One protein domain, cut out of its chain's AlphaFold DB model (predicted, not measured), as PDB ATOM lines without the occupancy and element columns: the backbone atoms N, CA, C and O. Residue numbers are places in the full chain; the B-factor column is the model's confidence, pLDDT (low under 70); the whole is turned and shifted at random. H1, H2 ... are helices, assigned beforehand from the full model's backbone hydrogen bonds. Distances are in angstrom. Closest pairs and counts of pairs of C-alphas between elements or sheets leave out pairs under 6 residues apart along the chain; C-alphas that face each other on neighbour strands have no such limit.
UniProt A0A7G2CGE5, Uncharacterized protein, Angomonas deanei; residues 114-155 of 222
ATOM      1  N   THR A 114      27.709 -21.001 -43.509       69.50
ATOM      2  CA  THR A 114      27.628 -22.466 -43.516       69.50
ATOM      3  C   THR A 114      27.058 -22.995 -42.202       69.50
ATOM      4  O   THR A 114      27.141 -22.343 -41.159       69.50
ATOM      5  N   LEU A 115      26.528 -24.223 -42.224       69.81
ATOM      6  CA  LEU A 115      26.070 -24.902 -41.007       69.81
ATOM      7  C   LEU A 115      27.208 -25.063 -39.982       69.81
ATOM      8  O   LEU A 115      26.967 -24.945 -38.786       69.81
ATOM      9  N   SER A 116      28.448 -25.266 -40.447       68.19
ATOM     10  CA  SER A 116      29.639 -25.296 -39.585       68.19
ATOM     11  C   SER A 116      29.819 -23.975 -38.826       68.19
ATOM     12  O   SER A 116      29.943 -23.980 -37.605       68.19
ATOM     13  N   LEU A 117      29.709 -22.831 -39.514       65.19
ATOM     14  CA  LEU A 117      29.848 -21.510 -38.892       65.19
ATOM     15  C   LEU A 117      28.753 -21.252 -37.837       65.19
ATOM     16  O   LEU A 117      29.049 -20.713 -36.774       65.19
ATOM     17  N   PHE A 118      27.519 -21.719 -38.069       66.31
ATOM     18  CA  PHE A 118      26.452 -21.702 -37.056       66.31
ATOM     19  C   PHE A 118      26.747 -22.622 -35.853       66.31
ATOM     20  O   PHE A 118      26.399 -22.283 -34.726       66.31
ATOM     21  N   LEU A 119      27.387 -23.776 -36.064       69.12
ATOM     22  CA  LEU A 119      27.709 -24.728 -34.993       69.12
ATOM     23  C   LEU A 119      28.945 -24.331 -34.166       69.12
ATOM     24  O   LEU A 119      28.986 -24.670 -32.983       69.12
ATOM     25  N   MET A 120      29.912 -23.622 -34.759       65.12
ATOM     26  CA  MET A 120      31.103 -23.094 -34.075       65.12
ATOM     27  C   MET A 120      30.850 -21.781 -33.318       65.12
ATOM     28  O   MET A 120      31.630 -21.421 -32.440       65.12
ATOM     29  N   ALA A 121      29.798 -21.038 -33.664       65.12
ATOM     30  CA  ALA A 121      29.503 -19.756 -33.039       65.12
ATOM     31  C   ALA A 121      29.034 -19.920 -31.570       65.12
ATOM     32  O   ALA A 121      28.232 -20.816 -31.279       65.12
ATOM     33  N   PRO A 122      29.482 -19.050 -30.639       63.75
ATOM     34  CA  PRO A 122      29.046 -19.076 -29.244       63.75
ATOM     35  C   PRO A 122      27.519 -19.042 -29.106       63.75
ATOM     36  O   PRO A 122      26.847 -18.120 -29.573       63.75
ATOM     37  N   ARG A 123      26.955 -20.061 -28.450       66.50
ATOM     38  CA  ARG A 123      25.509 -20.148 -28.211       66.50
ATOM     39  C   ARG A 123      25.104 -19.253 -27.052       66.50
ATOM     40  O   ARG A 123      25.827 -19.138 -26.063       66.50
ATOM     41  N   ASN A 124      23.917 -18.662 -27.143       62.31
ATOM     42  CA  ASN A 124      23.407 -17.813 -26.075       62.31
ATOM     43  C   ASN A 124      23.097 -18.667 -24.828       62.31
ATOM     44  O   ASN A 124      22.309 -19.610 -24.908       62.31
ATOM     45  N   MET A 125      23.682 -18.325 -23.671       59.91
ATOM     46  CA  MET A 125      23.510 -19.078 -22.415       59.91
ATOM     47  C   MET A 125      22.042 -19.209 -21.970       59.91
ATOM     48  O   MET A 125      21.708 -20.146 -21.251       59.91
ATOM     49  N   PHE A 126      21.165 -18.301 -22.409       60.75
ATOM     50  CA  PHE A 126      19.736 -18.314 -22.091       60.75
ATOM     51  C   PHE A 126      18.873 -19.065 -23.122       60.75
ATOM     52  O   PHE A 126      17.701 -19.311 -22.852       60.75
ATOM     53  N   ASN A 127      19.415 -19.427 -24.293       63.91
ATOM     54  CA  ASN A 127      18.702 -20.160 -25.348       63.91
ATOM     55  C   ASN A 127      19.666 -21.056 -26.149       63.91
ATOM     56  O   ASN A 127      20.156 -20.679 -27.209       63.91
ATOM     57  N   THR A 128      19.895 -22.285 -25.677       63.56
ATOM     58  CA  THR A 128      20.885 -23.244 -26.223       63.56
ATOM     59  C   THR A 128      20.617 -23.736 -27.658       63.56
ATOM     60  O   THR A 128      21.457 -24.426 -28.248       63.56
ATOM     61  N   SER A 129      19.446 -23.410 -28.213       64.94
ATOM     62  CA  SER A 129      19.024 -23.665 -29.597       64.94
ATOM     63  C   SER A 129      19.226 -22.466 -30.535       64.94
ATOM     64  O   SER A 129      19.050 -22.617 -31.744       64.94
ATOM     65  N   ALA A 130      19.592 -21.295 -30.005       64.25
ATOM     66  CA  ALA A 130      19.777 -20.061 -30.756       64.25
ATOM     67  C   ALA A 130      21.226 -19.555 -30.665       64.25
ATOM     68  O   ALA A 130      21.887 -19.627 -29.627       64.25
ATOM     69  N   VAL A 131      21.693 -18.995 -31.775       67.50
ATOM     70  CA  VAL A 131      22.961 -18.271 -31.878       67.50
ATOM     71  C   VAL A 131      22.629 -16.817 -32.177       67.50
ATOM     72  O   VAL A 131      21.712 -16.546 -32.957       67.50
ATOM     73  N   ASP A 132      23.351 -15.885 -31.559       74.44
ATOM     74  CA  ASP A 132      23.191 -14.472 -31.882       74.44
ATOM     75  C   ASP A 132      23.764 -14.192 -33.280       74.44
ATOM     76  O   ASP A 132      24.939 -14.450 -33.559       74.44
ATOM     77  N   ILE A 133      22.924 -13.672 -34.175       70.88
ATOM     78  CA  ILE A 133      23.328 -13.369 -35.549       70.88
ATOM     79  C   ILE A 133      24.386 -12.254 -35.602       70.88
ATOM     80  O   ILE A 133      25.185 -12.221 -36.535       70.88
ATOM     81  N   SER A 134      24.444 -11.396 -34.579       72.25
ATOM     82  CA  SER A 134      25.458 -10.348 -34.413       72.25
ATOM     83  C   SER A 134      26.844 -10.974 -34.271       72.25
ATOM     84  O   SER A 134      27.741 -10.657 -35.043       72.25
ATOM     85  N   VAL A 135      26.984 -11.974 -33.393       71.06
ATOM     86  CA  VAL A 135      28.241 -12.711 -33.168       71.06
ATOM     87  C   VAL A 135      28.665 -13.494 -34.418       71.06
ATOM     88  O   VAL A 135      29.858 -13.598 -34.709       71.06
ATOM     89  N   ILE A 136      27.709 -14.011 -35.201       69.62
ATOM     90  CA  ILE A 136      27.989 -14.609 -36.518       69.62
ATOM     91  C   ILE A 136      28.543 -13.559 -37.493       69.62
ATOM     92  O   ILE A 136      29.571 -13.806 -38.125       69.62
ATOM     93  N   PHE A 137      27.893 -12.397 -37.617       71.81
ATOM     94  CA  PHE A 137      28.319 -11.340 -38.538       71.81
ATOM     95  C   PHE A 137      29.637 -10.676 -38.127       71.81
ATOM     96  O   PHE A 137      30.435 -10.363 -39.006       71.81
ATOM     97  N   GLU A 138      29.907 -10.515 -36.833       74.38
ATOM     98  CA  GLU A 138      31.176  -9.998 -36.308       74.38
ATOM     99  C   GLU A 138      32.330 -10.950 -36.629       74.38
ATOM    100  O   GLU A 138      33.281 -10.555 -37.303       74.38
ATOM    101  N   ASN A 139      32.226 -12.230 -36.248       70.06
ATOM    102  CA  ASN A 139      33.251 -13.231 -36.566       70.06
ATOM    103  C   ASN A 139      33.458 -13.388 -38.078       70.06
ATOM    104  O   ASN A 139      34.582 -13.588 -38.539       70.06
ATOM    105  N   PHE A 140      32.384 -13.302 -38.865       74.19
ATOM    106  CA  PHE A 140      32.487 -13.384 -40.314       74.19
ATOM    107  C   PHE A 140      33.143 -12.129 -40.925       74.19
ATOM    108  O   PHE A 140      34.063 -12.243 -41.739       74.19
ATOM    109  N   GLY A 141      32.722 -10.939 -40.494       73.19
ATOM    110  CA  GLY A 141      33.281  -9.659 -40.923       73.19
ATOM    111  C   GLY A 141      34.757  -9.512 -40.558       73.19
ATOM    112  O   GLY A 141      35.536  -9.050 -41.386       73.19
ATOM    113  N   LEU A 142      35.170  -9.986 -39.377       72.25
ATOM    114  CA  LEU A 142      36.574 -10.029 -38.962       72.25
ATOM    115  C   LEU A 142      37.423 -10.918 -39.882       72.25
ATOM    116  O   LEU A 142      38.507 -10.500 -40.277       72.25
ATOM    117  N   LYS A 143      36.933 -12.100 -40.286       74.06
ATOM    118  CA  LYS A 143      37.652 -12.971 -41.239       74.06
ATOM    119  C   LYS A 143      37.807 -12.325 -42.617       74.06
ATOM    120  O   LYS A 143      38.901 -12.354 -43.169       74.06
ATOM    121  N   VAL A 144      36.751 -11.710 -43.155       75.56
ATOM    122  CA  VAL A 144      36.835 -10.994 -44.443       75.56
ATOM    123  C   VAL A 144      37.735  -9.768 -44.343       75.56
ATOM    124  O   VAL A 144      38.519  -9.526 -45.252       75.56
ATOM    125  N   SER A 145      37.666  -9.019 -43.240       75.62
ATOM    126  CA  SER A 145      38.538  -7.867 -43.000       75.62
ATOM    127  C   SER A 145      40.010  -8.275 -42.905       75.62
ATOM    128  O   SER A 145      40.859  -7.597 -43.476       75.62
ATOM    129  N   LEU A 146      40.308  -9.407 -42.253       77.44
ATOM    130  CA  LEU A 146      41.662  -9.949 -42.151       77.44
ATOM    131  C   LEU A 146      42.210 -10.341 -43.528       77.44
ATOM    132  O   LEU A 146      43.220  -9.784 -43.935       77.44
ATOM    133  N   VAL A 147      41.508 -11.201 -44.276       79.31
ATOM    134  CA  VAL A 147      41.940 -11.645 -45.619       79.31
ATOM    135  C   VAL A 147      42.017 -10.474 -46.606       79.31
ATOM    136  O   VAL A 147      42.906 -10.426 -47.451       79.31
ATOM    137  N   LYS A 148      41.119  -9.483 -46.491       85.25
ATOM    138  CA  LYS A 148      41.186  -8.261 -47.302       85.25
ATOM    139  C   LYS A 148      42.397  -7.401 -46.935       85.25
ATOM    140  O   LYS A 148      43.061  -6.919 -47.841       85.25
ATOM    141  N   SER A 149      42.685  -7.218 -45.646       82.88
ATOM    142  CA  SER A 149      43.844  -6.432 -45.199       82.88
ATOM    143  C   SER A 149      45.162  -7.141 -45.513       82.88
ATOM    144  O   SER A 149      46.125  -6.481 -45.861       82.88
ATOM    145  N   GLU A 150      45.206  -8.472 -45.446       85.25
ATOM    146  CA  GLU A 150      46.339  -9.296 -45.882       85.25
ATOM    147  C   GLU A 150      46.600  -9.116 -47.385       85.25
ATOM    148  O   GLU A 150      47.713  -8.778 -47.781       85.25
ATOM    149  N   ALA A 151      45.557  -9.231 -48.215       86.75
ATOM    150  CA  ALA A 151      45.656  -8.993 -49.654       86.75
ATOM    151  C   ALA A 151      45.997  -7.533 -50.011       86.75
ATOM    152  O   ALA A 151      46.715  -7.308 -50.978       86.75
ATOM    153  N   GLU A 152      45.509  -6.545 -49.250       87.88
ATOM    154  CA  GLU A 152      45.894  -5.139 -49.430       87.88
ATOM    155  C   GLU A 152      47.354  -4.903 -49.015       87.88
ATOM    156  O   GLU A 152      48.091  -4.309 -49.789       87.88
ATOM    157  N   LEU A 153      47.814  -5.406 -47.863       87.25
ATOM    158  CA  LEU A 153      49.201  -5.245 -47.400       87.25
ATOM    159  C   LEU A 153      50.219  -5.902 -48.347       87.25
ATOM    160  O   LEU A 153      51.263  -5.312 -48.612       87.25
ATOM    161  N   LEU A 154      49.884  -7.055 -48.937       87.56
ATOM    162  CA  LEU A 154      50.685  -7.701 -49.989       87.56
ATOM    163  C   LEU A 154      50.833  -6.859 -51.273       87.56
ATOM    164  O   LEU A 154      51.670  -7.185 -52.107       87.56
ATOM    165  N   MET A 155      50.048  -5.789 -51.453       89.69
ATOM    166  CA  MET A 155      50.219  -4.834 -52.559       89.69
ATOM    167  C   MET A 155      51.155  -3.659 -52.223       89.69
ATOM    168  O   MET A 155      51.528  -2.934 -53.143       89.69
TER     169      MET A 155
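Overview. This is residues 114 to 155 of the 222 residues of an uncharacterized protein of Angomonas deanei (UniProt A0A7G2CGE5). What shape is this? A short helix, H1, stands crosswise near the first part of a long helix, H2; the link of residues 121 to 132 loops out beyond H2's first end, and residues 141 to 155 stick out as a free arm. What is printed? The 42 residues, class all helix, have H1 then H2 and no named strand. How compact is it? It is only just loose, close to extended: radius of gyration of the C-alphas 13.5 A, spans 45 by 16 by 10 A.

Along the chain. Where is H1? It runs from C-alpha 115 at (26.070, -24.902, -41.007) to 120, 8.8 A. And H2? Residues 133 to 153 span 29.6 A, ending at (49.201, -5.245, -47.400).

Arrangement. Do the helices touch? They are close but not clearly touching; their closest C-alphas, of Phe 118 and Ile 136, are 7.3 A apart. At what angle? Their lines are about perpendicular, at 86 degrees. And their backbones? In H1 and H2 every O i to N i+4 pair is within hydrogen-bond range.

Size, cuts and confidence. How large is it? The farthest C-alphas, of Phe 126 and Met 155, are 45.2 A apart. Any cut? The printed part has no cut; the H1 to H2 link is long. Where is pLDDT under 70? At residues 114 to 131 and 136.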